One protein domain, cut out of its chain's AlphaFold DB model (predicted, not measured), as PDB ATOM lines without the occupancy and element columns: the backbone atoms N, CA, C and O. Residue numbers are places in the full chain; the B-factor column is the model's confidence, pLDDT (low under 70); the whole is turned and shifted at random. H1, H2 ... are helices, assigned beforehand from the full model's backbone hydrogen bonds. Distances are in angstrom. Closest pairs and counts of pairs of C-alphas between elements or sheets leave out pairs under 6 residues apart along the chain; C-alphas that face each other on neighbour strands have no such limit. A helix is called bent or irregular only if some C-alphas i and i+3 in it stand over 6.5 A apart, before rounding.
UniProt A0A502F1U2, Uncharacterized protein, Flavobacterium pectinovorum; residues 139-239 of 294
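AT A GLANCE: This is residues 139 to 239 of the 294 residues of an uncharacterized protein of Flavobacterium pectinovorum (UniProt A0A502F1U2). One long helix, H1, makes one side of an elongated domain, and H3 and H4a cross over the same side of it at steep angles. On the far side of these two from H1, H5 packs on H3 and folds back beside H4b, the second arm of a bent helix that runs nearly straight; the short helices H2 and H6 lie toward opposite ends, and residues 140 to 146 stick out. The printed part has 101 residues with six named helices, H1 to H6 in chain order, and no named strand; its class is all helix. It is compact, with a radius of gyration of the C-alphas of 13.8 A, and spans 42 by 26 by 26 A.

HOW THE PARTS SIT: H1, residues 142 to 167, has a kink of 34 degrees near residue 149 and is only just irregular: C-alphas 144 and 147 are 6.9 A apart. With residues 153 to 157 alone it touches H3, residues 181 to 190, at a steep tilt of 59 degrees, opposite ways; their closest C-alphas, of Phe 153 and Met 188, are 6.2 A apart. H4, residues 197 to 216, was assigned as one helix by its hydrogen bonds but is bent, with C-alphas 205 and 208 6.8 A apart; its arms are H4a, residues 197 to 205, and H4b, residues 208 to 216, at a shallow tilt of 23 degrees. H1 touches H4a with residues 154 to 161 alone, closest at C-alphas Thr 158 and Asn 202, 6.4 A. H5, residues 222 to 229, touches H3 at a steep tilt of 39 degrees, the same way, closest at C-alphas Met 190 and Gln 227, 4.9 A. H4b and H5 form a helical hairpin and only just touch, with 3 pairs of C-alphas within 8 A, the closest those of Leu 210 and Tyr 225, 6.2 A. H2, residues 175 to 178, is close to but not clearly touching H3; H6, residues 232 to 238, meets H5 only through their link. Every O i to N i+4 pair is within hydrogen-bond range in H3, H4a, H4b, H5 and H6, and 20 of 22 are in H1; H2 is too short for such a pair.

IN THESE COORDINATES: H1 begins at C-alpha 142 (34.863, 85.670, 57.769) and runs 34.4 A to C-alpha 167 (17.712, 60.576, 41.660). H3 measures 14.6 A, H4a 12.3 A, H4b 12.2 A and H5 10.7 A. H6 ends at C-alpha 238 (47.190, 79.134, 44.948).

THE WHOLE: The C-alphas of Gly 140 and Ser 216 are the farthest apart, 44.9 A. The printed part has no cut and no long link. Residues 139 to 140, 142 to 143, 193 to 196 and 217 to 218 have pLDDT under 70.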
ATOM      1  N   TYR A 139      32.704  81.808  65.162       60.12
ATOM      2  CA  TYR A 139      34.161  81.649  65.240       60.12
ATOM      3  C   TYR A 139      35.016  82.879  64.885       60.12
ATOM      4  O   TYR A 139      36.221  82.733  64.679       60.12
ATOM      5  N   GLY A 140      34.457  84.092  64.935       62.81
ATOM      6  CA  GLY A 140      35.251  85.320  65.103       62.81
ATOM      7  C   GLY A 140      35.618  86.070  63.822       62.81
ATOM      8  O   GLY A 140      36.622  86.789  63.818       62.81
ATOM      9  N   GLY A 141      34.844  85.904  62.749       70.38
ATOM     10  CA  GLY A 141      35.062  86.600  61.488       70.38
ATOM     11  C   GLY A 141      34.986  85.692  60.261       70.38
ATOM     12  O   GLY A 141      35.296  84.496  60.286       70.38
ATOM     13  N   ARG A 142      34.760  86.317  59.096       68.06
ATOM     14  CA  ARG A 142      34.863  85.670  57.769       68.06
ATOM     15  C   ARG A 142      36.173  84.898  57.551       68.06
ATOM     16  O   ARG A 142      36.190  83.960  56.758       68.06
ATOM     17  N   LYS A 143      37.269  85.299  58.209       69.56
ATOM     18  CA  LYS A 143      38.600  84.697  58.037       69.56
ATOM     19  C   LYS A 143      38.717  83.343  58.745       69.56
ATOM     20  O   LYS A 143      39.196  82.399  58.124       69.56
ATOM     21  N   GLN A 144      38.262  83.217  59.994       75.31
ATOM     22  CA  GLN A 144      38.265  81.941  60.726       75.31
ATOM     23  C   GLN A 144      37.220  80.964  60.180       75.31
ATOM     24  O   GLN A 144      37.422  79.756  60.229       75.31
ATOM     25  N   GLN A 145      36.116  81.469  59.625       75.44
ATOM     26  CA  GLN A 145      35.094  80.629  58.998       75.44
ATOM     27  C   GLN A 145      35.525  80.025  57.669       75.44
ATOM     28  O   GLN A 145      34.962  79.020  57.234       75.44
ATOM     29  N   TYR A 146      36.495  80.649  57.002       76.00
ATOM     30  CA  TYR A 146      36.876  80.293  55.646       76.00
ATOM     31  C   TYR A 146      37.230  78.797  55.484       76.00
ATOM     32  O   TYR A 146      36.638  78.149  54.617       76.00
ATOM     33  N   PRO A 147      38.059  78.173  56.351       78.69
ATOM     34  CA  PRO A 147      38.348  76.739  56.262       78.69
ATOM     35  C   PRO A 147      37.123  75.838  56.486       78.69
ATOM     36  O   PRO A 147      37.030  74.768  55.887       78.69
ATOM     37  N   ILE A 148      36.175  76.255  57.333       80.25
ATOM     38  CA  ILE A 148      34.945  75.494  57.613       80.25
ATOM     39  C   ILE A 148      34.019  75.549  56.397       80.25
ATOM     40  O   ILE A 148      33.543  74.517  55.926       80.25
ATOM     41  N   ARG A 149      33.805  76.748  55.848       78.88
ATOM     42  CA  ARG A 149      32.962  76.954  54.666       78.88
ATOM     43  C   ARG A 149      33.505  76.210  53.448       78.88
ATOM     44  O   ARG A 149      32.730  75.593  52.726       78.88
ATOM     45  N   ASN A 150      34.826  76.158  53.285       78.06
ATOM     46  CA  ASN A 150      35.475  75.350  52.252       78.06
ATOM     47  C   ASN A 150      35.079  73.866  52.336       78.06
ATOM     48  O   ASN A 150      34.632  73.293  51.342       78.06
ATOM     49  N   LYS A 151      35.141  73.258  53.530       81.44
ATOM     50  CA  LYS A 151      34.697  71.865  53.735       81.44
ATOM     51  C   LYS A 151      33.209  71.677  53.432       81.44
ATOM     52  O   LYS A 151      32.815  70.654  52.875       81.44
ATOM     53  N   VAL A 152      32.378  72.665  53.770       84.50
ATOM     54  CA  VAL A 152      30.942  72.640  53.453       84.50
ATOM     55  C   VAL A 152      30.710  72.635  51.945       84.50
ATOM     56  O   VAL A 152      29.938  71.806  51.470       84.50
ATOM     57  N   PHE A 153      31.409  73.466  51.169       80.50
ATOM     58  CA  PHE A 153      31.271  73.465  49.710       80.50
ATOM     59  C   PHE A 153      31.693  72.137  49.072       80.50
ATOM     60  O   PHE A 153      30.963  71.615  48.227       80.50
ATOM     61  N   GLN A 154      32.808  71.546  49.510       82.19
ATOM     62  CA  GLN A 154      33.232  70.220  49.040       82.19
ATOM     63  C   GLN A 154      32.178  69.144  49.332       82.19
ATOM     64  O   GLN A 154      31.814  68.347  48.457       82.19
ATOM     65  N   ASN A 155      31.654  69.132  50.560       87.44
ATOM     66  CA  ASN A 155      30.612  68.195  50.960       87.44
ATOM     67  C   ASN A 155      29.327  68.425  50.153       87.44
ATOM     68  O   ASN A 155      28.710  67.470  49.687       87.44
ATOM     69  N   ASN A 156      28.953  69.681  49.915       88.69
ATOM     70  CA  ASN A 156      27.762  70.025  49.153       88.69
ATOM     71  C   ASN A 156      27.845  69.564  47.699       88.69
ATOM     72  O   ASN A 156      26.891  68.973  47.194       88.69
ATOM     73  N   LEU A 157      28.986  69.771  47.035       88.44
ATOM     74  CA  LEU A 157      29.205  69.280  45.672       88.44
ATOM     75  C   LEU A 157      29.184  67.751  45.610       88.44
ATOM     76  O   LEU A 157      28.590  67.181  44.695       88.44
ATOM     77  N   THR A 158      29.762  67.087  46.610       90.94
ATOM     78  CA  THR A 158      29.748  65.623  46.723       90.94
ATOM     79  C   THR A 158      28.329  65.088  46.917       90.94
ATOM     80  O   THR A 158      27.901  64.176  46.209       90.94
ATOM     81  N   GLN A 159      27.566  65.686  47.832       91.94
ATOM     82  CA  GLN A 159      26.170  65.330  48.070       91.94
ATOM     83  C   GLN A 159      25.293  65.599  46.849       91.94
ATOM     84  O   GLN A 159      24.442  64.772  46.529       91.94
ATOM     85  N   LEU A 160      25.502  66.727  46.163       91.94
ATOM     86  CA  LEU A 160      24.810  67.028  44.918       91.94
ATOM     87  C   LEU A 160      25.118  65.942  43.887       91.94
ATOM     88  O   LEU A 160      24.191  65.326  43.383       91.94
ATOM     89  N   ARG A 161      26.395  65.632  43.635       93.19
ATOM     90  CA  ARG A 161      26.804  64.575  42.696       93.19
ATOM     91  C   ARG A 161      26.114  63.243  42.990       93.19
ATOM     92  O   ARG A 161      25.514  62.668  42.084       93.19
ATOM     93  N   TYR A 162      26.166  62.764  44.235       93.75
ATOM     94  CA  TYR A 162      25.514  61.505  44.607       93.75
ATOM     95  C   TYR A 162      24.004  61.550  44.410       93.75
ATOM     96  O   TYR A 162      23.433  60.607  43.863       93.75
ATOM     97  N   TYR A 163      23.365  62.660  44.782       93.56
ATOM     98  CA  TYR A 163      21.940  62.840  44.552       93.56
ATOM     99  C   TYR A 163      21.605  62.811  43.057       93.56
ATOM    100  O   TYR A 163      20.689  62.104  42.652       93.56
ATOM    101  N   LEU A 164      22.368  63.507  42.208       92.62
ATOM    102  CA  LEU A 164      22.118  63.514  40.766       92.62
ATOM    103  C   LEU A 164      22.249  62.112  40.171       92.62
ATOM    104  O   LEU A 164      21.388  61.718  39.389       92.62
ATOM    105  N   ILE A 165      23.271  61.346  40.562       92.88
ATOM    106  CA  ILE A 165      23.447  59.953  40.123       92.88
ATOM    107  C   ILE A 165      22.240  59.098  40.533       92.88
ATOM    108  O   ILE A 165      21.688  58.390  39.695       92.88
ATOM    109  N   ALA A 166      21.812  59.193  41.793       92.31
ATOM    110  CA  ALA A 166      20.766  58.335  42.345       92.31
ATOM    111  C   ALA A 166      19.345  58.726  41.907       92.31
ATOM    112  O   ALA A 166      18.492  57.859  41.737       92.31
ATOM    113  N   LYS A 167      19.074  60.026  41.757       90.56
ATOM    114  CA  LYS A 167      17.712  60.576  41.660       90.56
ATOM    115  C   LYS A 167      17.441  61.367  40.386       90.56
ATOM    116  O   LYS A 167      16.287  61.499  40.005       90.56
ATOM    117  N   ASN A 168      18.476  61.849  39.691       87.00
ATOM    118  CA  ASN A 168      18.318  62.702  38.503       87.00
ATOM    119  C   ASN A 168      19.050  62.171  37.264       87.00
ATOM    120  O   ASN A 168      19.403  62.944  36.378       87.00
ATOM    121  N   LYS A 169      19.318  60.857  37.194       86.44
ATOM    122  CA  LYS A 169      20.006  60.198  36.059       86.44
ATOM    123  C   LYS A 169      21.362  60.833  35.710       86.44
ATOM    124  O   LYS A 169      21.799  60.820  34.564       86.44
ATOM    125  N   GLY A 170      22.012  61.438  36.698       83.75
ATOM    126  CA  GLY A 170      23.246  62.195  36.540       83.75
ATOM    127  C   GLY A 170      23.098  63.538  35.819       83.75
ATOM    128  O   GLY A 170      24.123  64.146  35.538       83.75
ATOM    129  N   LEU A 171      21.886  64.010  35.515       84.88
ATOM    130  CA  LEU A 171      21.645  65.313  34.888       84.88
ATOM    131  C   LEU A 171      21.711  66.435  35.922       84.88
ATOM    132  O   LEU A 171      21.408  66.225  37.096       84.88
ATOM    133  N   LEU A 172      22.082  67.640  35.494       88.06
ATOM    134  CA  LEU A 172      22.049  68.812  36.365       88.06
ATOM    135  C   LEU A 172      20.600  69.263  36.607       88.06
ATOM    136  O   LEU A 172      19.763  69.111  35.723       88.06
ATOM    137  N   PRO A 173      20.283  69.851  37.771       88.56
ATOM    138  CA  PRO A 173      18.950  70.387  38.016       88.56
ATOM    139  C   PRO A 173      18.646  71.552  37.074       88.56
ATOM    140  O   PRO A 173      19.481  72.442  36.887       88.56
ATOM    141  N   HIS A 174      17.447  71.565  36.503       85.38
ATOM    142  CA  HIS A 174      16.993  72.611  35.588       85.38
ATOM    143  C   HIS A 174      16.130  73.666  36.293       85.38
ATOM    144  O   HIS A 174      15.543  73.422  37.348       85.38
ATOM    145  N   SER A 175      15.991  74.854  35.694       82.50
ATOM    146  CA  SER A 175      15.177  75.933  36.284       82.50
ATOM    147  C   SER A 175      13.697  75.572  36.426       82.50
ATOM    148  O   SER A 175      13.032  76.088  37.313       82.50
ATOM    149  N   ASN A 176      13.160  74.660  35.616       82.38
ATOM    150  CA  ASN A 176      11.803  74.146  35.827       82.38
ATOM    151  C   ASN A 176      11.698  73.196  37.036       82.38
ATOM    152  O   ASN A 176      10.624  73.116  37.618       82.38
ATOM    153  N   GLN A 177      12.783  72.516  37.427       88.19
ATOM    154  CA  GLN A 177      12.817  71.655  38.615       88.19
ATOM    155  C   GLN A 177      13.003  72.473  39.891       88.19
ATOM    156  O   GLN A 177      12.310  72.226  40.870       88.19
ATOM    157  N   ILE A 178      13.924  73.447  39.880       89.38
ATOM    158  CA  ILE A 178      14.356  74.132  41.110       89.38
ATOM    159  C   ILE A 178      14.269  75.665  41.086       89.38
ATOM    160  O   ILE A 178      14.663  76.337  42.041       89.38
ATOM    161  N   GLY A 179      13.757  76.255  40.008       87.50
ATOM    162  CA  GLY A 179      13.579  77.700  39.896       87.50
ATOM    163  C   GLY A 179      14.894  78.474  39.962       87.50
ATOM    164  O   GLY A 179      15.872  78.136  39.295       87.50
ATOM    165  N   ASN A 180      14.911  79.523  40.785       82.69
ATOM    166  CA  ASN A 180      16.070  80.383  41.027       82.69
ATOM    167  C   ASN A 180      17.219  79.694  41.785       82.69
ATOM    168  O   ASN A 180      18.325  80.236  41.813       82.69
ATOM    169  N   LEU A 181      17.006  78.503  42.357       87.25
ATOM    170  CA  LEU A 181      18.082  77.753  43.011       87.25
ATOM    171  C   LEU A 181      19.148  77.249  42.020       87.25
ATOM    172  O   LEU A 181      20.246  76.903  42.450       87.25
ATOM    173  N   THR A 182      18.905  77.279  40.702       84.31
ATOM    174  CA  THR A 182      19.963  77.015  39.702       84.31
ATOM    175  C   THR A 182      21.134  77.999  39.812       84.31
ATOM    176  O   THR A 182      22.289  77.620  39.601       84.31
ATOM    177  N   THR A 183      20.875  79.251  40.207       80.00
ATOM    178  CA  THR A 183      21.928  80.237  40.496       80.00
ATOM    179  C   THR A 183      22.760  79.809  41.701       80.00
ATOM    180  O   THR A 183      23.981  79.941  41.692       80.00
ATOM    181  N   ALA A 184      22.121  79.229  42.716       82.31
ATOM    182  CA  ALA A 184      22.810  78.755  43.905       82.31
ATOM    183  C   ALA A 184      23.728  77.552  43.609       82.31
ATOM    184  O   ALA A 184      24.806  77.446  44.186       82.31
ATOM    185  N   ILE A 185      23.376  76.711  42.627       85.62
ATOM    186  CA  ILE A 185      24.282  75.673  42.108       85.62
ATOM    187  C   ILE A 185      25.532  76.287  41.467       85.62
ATOM    188  O   ILE A 185      26.642  75.823  41.719       85.62
ATOM    189  N   SER A 186      25.372  77.369  40.701       80.62
ATOM    190  CA  SER A 186      26.514  78.085  40.112       80.62
ATOM    191  C   SER A 186      27.450  78.644  41.196       80.62
ATOM    192  O   SER A 186      28.670  78.532  41.081       80.62
ATOM    193  N   LEU A 187      26.889  79.159  42.299       77.75
ATOM    194  CA  LEU A 187      27.673  79.597  43.460       77.75
ATOM    195  C   LEU A 187      28.452  78.441  44.103       77.75
ATOM    196  O   LEU A 187      29.623  78.613  44.424       77.75
ATOM    197  N   MET A 188      27.859  77.249  44.239       82.31
ATOM    198  CA  MET A 188      28.584  76.082  44.761       82.31
ATOM    199  C   MET A 188      29.801  75.724  43.894       82.31
ATOM    200  O   MET A 188      30.865  75.428  44.436       82.31
ATOM    201  N   PHE A 189      29.690  75.803  42.563       83.81
ATOM    202  CA  PHE A 189      30.824  75.547  41.662       83.81
ATOM    203  C   PHE A 189      31.959  76.567  41.819       83.81
ATOM    204  O   PHE A 189      33.132  76.193  41.738       83.81
ATOM    205  N   MET A 190      31.627  77.830  42.100       76.44
ATOM    206  CA  MET A 190      32.608  78.896  42.337       76.44
ATOM    207  C   MET A 190      33.502  78.625  43.554       76.44
ATOM    208  O   MET A 190      34.646  79.078  43.584       76.44
ATOM    209  N   HIS A 191      32.996  77.880  44.537       72.00
ATOM    210  CA  HIS A 191      33.655  77.642  45.819       72.00
ATOM    211  C   HIS A 191      34.215  76.221  45.990       72.00
ATOM    212  O   HIS A 191      34.531  75.817  47.108       72.00
ATOM    213  N   ARG A 192      34.377  75.446  44.907       71.31
ATOM    214  CA  ARG A 192      35.151  74.192  44.988       71.31
ATOM    215  C   ARG A 192      36.591  74.491  45.417       71.31
ATOM    216  O   ARG A 192      37.138  75.513  45.006       71.31
ATOM    217  N   THR A 193      37.206  73.616  46.209       61.94
ATOM    218  CA  THR A 193      38.452  73.977  46.909       61.94
ATOM    219  C   THR A 193      39.728  73.457  46.237       61.94
ATOM    220  O   THR A 193      40.831  73.879  46.578       61.94
ATOM    221  N   CYS A 194      39.589  72.594  45.224       61.62
ATOM    222  CA  CYS A 194      40.674  72.002  44.431       61.62
ATOM    223  C   CYS A 194      41.828  71.454  45.286       61.62
ATOM    224  O   CYS A 194      42.999  71.647  44.945       61.62
ATOM    225  N   ASN A 195      41.511  70.866  46.439       62.69
ATOM    226  CA  ASN A 195      42.500  70.525  47.465       62.69
ATOM    227  C   ASN A 195      42.803  69.029  47.561       62.69
ATOM    228  O   ASN A 195      43.797  68.666  48.185       62.69
ATOM    229  N   ASP A 196      41.978  68.175  46.962       67.38
ATOM    230  CA  ASP A 196      42.047  66.733  47.167       67.38
ATOM    231  C   ASP A 196      41.417  65.937  46.011       67.38
ATOM    232  O   ASP A 196      40.850  66.481  45.056       67.38
ATOM    233  N   SER A 197      41.517  64.613  46.121       77.44
ATOM    234  CA  SER A 197      40.916  63.658  45.192       77.44
ATOM    235  C   SER A 197      39.388  63.770  45.117       77.44
ATOM    236  O   SER A 197      38.801  63.415  44.097       77.44
ATOM    237  N   ILE A 198      38.718  64.290  46.152       81.19
ATOM    238  CA  ILE A 198      37.260  64.470  46.156       81.19
ATOM    239  C   ILE A 198      36.874  65.603  45.200       81.19
ATOM    240  O   ILE A 198      35.948  65.448  44.397       81.19
ATOM    241  N   ASP A 199      37.598  66.720  45.238       78.38
ATOM    242  CA  ASP A 199      37.384  67.836  44.317       78.38
ATOM    243  C   ASP A 199      37.690  67.467  42.862       78.38
ATOM    244  O   ASP A 199      36.994  67.934  41.956       78.38
ATOM    245  N   GLU A 200      38.687  66.614  42.624       85.25
ATOM    246  CA  GLU A 200      38.975  66.075  41.292       85.25
ATOM    247  C   GLU A 200      37.829  65.192  40.782       85.25
ATOM    248  O   GLU A 200      37.338  65.381  39.668       85.25
ATOM    249  N   VAL A 201      37.328  64.281  41.617       89.06
ATOM    250  CA  VAL A 201      36.190  63.424  41.267       89.06
ATOM    251  C   VAL A 201      34.933  64.256  40.985       89.06
ATOM    252  O   VAL A 201      34.212  63.984  40.022       89.06
ATOM    253  N   ASN A 202      34.659  65.285  41.792       89.50
ATOM    254  CA  ASN A 202      33.536  66.193  41.554       89.50
ATOM    255  C   ASN A 202      33.719  66.975  40.245       89.50
ATOM    256  O   ASN A 202      32.780  67.071  39.457       89.50
ATOM    257  N   PHE A 203      34.920  67.489  39.972       89.00
ATOM    258  CA  PHE A 203      35.217  68.190  38.724       89.00
ATOM    259  C   PHE A 203      34.989  67.309  37.498       89.00
ATOM    260  O   PHE A 203      34.234  67.695  36.609       89.00
ATOM    261  N   ASN A 204      35.559  66.104  37.498       90.75
ATOM    262  CA  ASN A 204      35.435  65.145  36.399       90.75
ATOM    263  C   ASN A 204      33.983  64.690  36.182       90.75
ATOM    264  O   ASN A 204      33.609  64.292  35.081       90.75
ATOM    265  N   PHE A 205      33.139  64.768  37.214       92.44
ATOM    266  CA  PHE A 205      31.708  64.531  37.075       92.44
ATOM    267  C   PHE A 205      30.965  65.728  36.457       92.44
ATOM    268  O   PHE A 205      30.166  65.534  35.537       92.44
ATOM    269  N   PHE A 206      31.190  66.944  36.971       91.94
ATOM    270  CA  PHE A 206      30.405  68.136  36.624       91.94
ATOM    271  C   PHE A 206      30.853  68.836  35.337       91.94
ATOM    272  O   PHE A 206      29.993  69.327  34.609       91.94
ATOM    273  N   GLU A 207      32.155  68.889  35.046       91.19
ATOM    274  CA  GLU A 207      32.705  69.593  33.877       91.19
ATOM    275  C   GLU A 207      32.097  69.112  32.550       91.19
ATOM    276  O   GLU A 207      31.492  69.946  31.864       91.19
ATOM    277  N   PRO A 208      32.125  67.805  32.207       89.44
ATOM    278  CA  PRO A 208      31.609  67.356  30.915       89.44
ATOM    279  C   PRO A 208      30.097  67.580  30.797       89.44
ATOM    280  O   PRO A 208      29.605  67.983  29.747       89.44
ATOM    281  N   ARG A 209      29.355  67.426  31.901       89.56
ATOM    282  CA  ARG A 209      27.899  67.637  31.946       89.56
ATOM    283  C   ARG A 209      27.516  69.096  31.752       89.56
ATOM    284  O   ARG A 209      26.604  69.397  30.991       89.56
ATOM    285  N   LEU A 210      28.211  70.021  32.416       87.94
ATOM    286  CA  LEU A 210      27.986  71.453  32.209       87.94
ATOM    287  C   LEU A 210      28.290  71.855  30.766       87.94
ATOM    288  O   LEU A 210      27.557  72.654  30.187       87.94
ATOM    289  N   LYS A 211      29.343  71.282  30.178       85.69
ATOM    290  CA  LYS A 211      29.706  71.518  28.782       85.69
ATOM    291  C   LYS A 211      28.628  71.021  27.814       85.69
ATOM    292  O   LYS A 211      28.233  71.762  26.913       85.69
ATOM    293  N   GLU A 212      28.099  69.818  28.031       83.56
ATOM    294  CA  GLU A 212      26.967  69.264  27.273       83.56
ATOM    295  C   GLU A 212      25.695  70.114  27.421       83.56
ATOM    296  O   GLU A 212      25.017  70.408  26.434       83.56
ATOM    297  N   GLU A 213      25.383  70.575  28.634       80.75
ATOM    298  CA  GLU A 213      24.217  71.423  28.913       80.75
ATOM    299  C   GLU A 213      24.323  72.811  28.266       80.75
ATOM    300  O   GLU A 213      23.341  73.320  27.717       80.75
ATOM    301  N   ILE A 214      25.517  73.410  28.252       80.88
ATOM    302  CA  ILE A 214      25.775  74.648  27.502       80.88
ATOM    303  C   ILE A 214      25.549  74.407  26.014       80.88
ATOM    304  O   ILE A 214      24.852  75.186  25.363       80.88
ATOM    305  N   CYS A 215      26.085  73.314  25.472       77.94
ATOM    306  CA  CYS A 215      25.938  73.005  24.056       77.94
ATOM    307  C   CYS A 215      24.491  72.703  23.649       77.94
ATOM    308  O   CYS A 215      24.062  73.141  22.578       77.94
ATOM    309  N   SER A 216      23.723  72.035  24.513       74.31
ATOM    310  CA  SER A 216      22.312  71.714  24.269       74.31
ATOM    311  C   SER A 216      21.350  72.877  24.551       74.31
ATOM    312  O   SER A 216      20.243  72.892  24.013       74.31
ATOM    313  N   GLY A 217      21.768  73.877  25.338       65.19
ATOM    314  CA  GLY A 217      21.049  75.140  25.536       65.19
ATOM    315  C   GLY A 217      19.902  75.127  26.527       65.19
ATOM    316  O   GLY A 217      19.010  75.970  26.439       65.19
ATOM    317  N   LYS A 218      19.911  74.185  27.468       67.06
ATOM    318  CA  LYS A 218      18.734  73.931  28.298       67.06
ATOM    319  C   LYS A 218      18.714  74.700  29.611       67.06
ATOM    320  O   LYS A 218      17.624  74.968  30.106       67.06
ATOM    321  N   THR A 219      19.850  75.049  30.225       70.19
ATOM    322  CA  THR A 219      19.805  75.652  31.580       70.19
ATOM    323  C   THR A 219      20.976  76.559  31.954       70.19
ATOM    324  O   THR A 219      20.746  77.615  32.545       70.19
ATOM    325  N   TYR A 220      22.219  76.190  31.647       78.69
ATOM    326  CA  TYR A 220      23.388  76.878  32.206       78.69
ATOM    327  C   TYR A 220      24.042  77.836  31.214       78.69
ATOM    328  O   TYR A 220      24.104  77.581  30.013       78.69
ATOM    329  N   SER A 221      24.520  78.967  31.735       80.00
ATOM    330  CA  SER A 221      25.278  79.931  30.940       80.00
ATOM    331  C   SER A 221      26.744  79.494  30.826       80.00
ATOM    332  O   SER A 221      27.252  78.850  31.749       80.00
ATOM    333  N   PRO A 222      27.472  79.921  29.779       85.69
ATOM    334  CA  PRO A 222      28.923  79.767  29.703       85.69
ATOM    335  C   PRO A 222      29.654  80.283  30.945       85.69
ATOM    336  O   PRO A 222      30.651  79.698  31.355       85.69
ATOM    337  N   TYR A 223      29.127  81.324  31.602       84.25
ATOM    338  CA  TYR A 223      29.685  81.845  32.850       84.25
ATOM    339  C   TYR A 223      29.613  80.846  34.013       84.25
ATOM    340  O   TYR A 223      30.522  80.828  34.835       84.25
ATOM    341  N   THR A 224      28.596  79.983  34.085       85.19
ATOM    342  CA  THR A 224      28.542  78.932  35.117       85.19
ATOM    343  C   THR A 224      29.675  77.922  34.929       85.19
ATOM    344  O   THR A 224      30.315  77.509  35.891       85.19
ATOM    345  N   TYR A 225      29.964  77.544  33.684       88.06
ATOM    346  CA  TYR A 225      31.074  76.644  33.385       88.06
ATOM    347  C   TYR A 225      32.435  77.310  33.618       88.06
ATOM    348  O   TYR A 225      33.329  76.681  34.183       88.06
ATOM    349  N   LEU A 226      32.576  78.603  33.300       88.31
ATOM    350  CA  LEU A 226      33.760  79.380  33.685       88.31
ATOM    351  C   LEU A 226      34.022  79.326  35.189       88.31
ATOM    352  O   LEU A 226      35.163  79.135  35.585       88.31
ATOM    353  N   GLN A 227      32.984  79.478  36.015       86.69
ATOM    354  CA  GLN A 227      33.118  79.438  37.475       86.69
ATOM    355  C   GLN A 227      33.626  78.085  37.985       86.69
ATOM    356  O   GLN A 227      34.359  78.049  38.973       86.69
ATOM    357  N   LEU A 228      33.269  76.983  37.312       88.69
ATOM    358  CA  LEU A 228      33.792  75.657  37.637       88.69
ATOM    359  C   LEU A 228      35.273  75.516  37.239       88.69
ATOM    360  O   LEU A 228      36.078  75.009  38.029       88.69
ATOM    361  N   VAL A 229      35.614  75.910  36.005       90.69
ATOM    362  CA  VAL A 229      36.943  75.674  35.418       90.69
ATOM    363  C   VAL A 229      37.975  76.668  35.936       90.69
ATOM    364  O   VAL A 229      38.976  76.257  36.522       90.69
ATOM    365  N   ASP A 230      37.720  77.963  35.768       90.62
ATOM    366  CA  ASP A 230      38.547  79.033  36.319       90.62
ATOM    367  C   ASP A 230      38.176  79.226  37.792       90.62
ATOM    368  O   ASP A 230      37.713  80.277  38.182       90.62
ATOM    369  N   ASN A 231      38.309  78.213  38.639       86.00
ATOM    370  CA  ASN A 231      37.840  78.303  40.020       86.00
ATOM    371  C   ASN A 231      38.524  79.440  40.820       86.00
ATOM    372  O   ASN A 231      39.753  79.504  40.906       86.00
ATOM    373  N   MET A 232      37.712  80.286  41.473       83.69
ATOM    374  CA  MET A 232      38.172  81.475  42.205       83.69
ATOM    375  C   MET A 232      39.250  81.150  43.242       83.69
ATOM    376  O   MET A 232      40.270  81.832  43.305       83.69
ATOM    377  N   GLN A 233      39.033  80.109  44.048       78.75
ATOM    378  CA  GLN A 233      39.932  79.754  45.142       78.75
ATOM    379  C   GLN A 233      41.310  79.323  44.625       78.75
ATOM    380  O   GLN A 233      42.336  79.817  45.086       78.75
ATOM    381  N   SER A 234      41.338  78.469  43.604       82.44
ATOM    382  CA  SER A 234      42.581  78.014  42.967       82.44
ATOM    383  C   SER A 234      43.400  79.179  42.418       82.44
ATOM    384  O   SER A 234      44.621  79.218  42.557       82.44
ATOM    385  N   ILE A 235      42.726  80.154  41.814       88.19
ATOM    386  CA  ILE A 235      43.378  81.299  41.183       88.19
ATOM    387  C   ILE A 235      43.883  82.289  42.231       88.19
ATOM    388  O   ILE A 235      45.021  82.750  42.147       88.19
ATOM    389  N   MET A 236      43.045  82.632  43.212       83.62
ATOM    390  CA  MET A 236      43.348  83.690  44.175       83.62
ATOM    391  C   MET A 236      44.275  83.228  45.298       83.62
ATOM    392  O   MET A 236      45.125  84.006  45.720       83.62
ATOM    393  N   GLU A 237      44.132  81.991  45.777       80.25
ATOM    394  CA  GLU A 237      44.902  81.495  46.925       80.25
ATOM    395  C   GLU A 237      46.164  80.749  46.509       80.25
ATOM    396  O   GLU A 237      47.192  80.859  47.169       80.25
ATOM    397  N   LYS A 238      46.092  79.997  45.406       83.12
ATOM    398  CA  LYS A 238      47.190  79.134  44.948       83.12
ATOM    399  C   LYS A 238      47.899  79.656  43.699       83.12
ATOM    400  O   LYS A 238      48.846  79.028  43.237       83.12
ATOM    401  N   GLY A 239      47.432  80.764  43.121       86.88
ATOM    402  CA  GLY A 239      48.018  81.332  41.906       86.88
ATOM    403  C   GLY A 239      47.881  80.434  40.674       86.88
ATOM    404  O   GLY A 239      48.674  80.564  39.741       86.88
TER     405      GLY A 239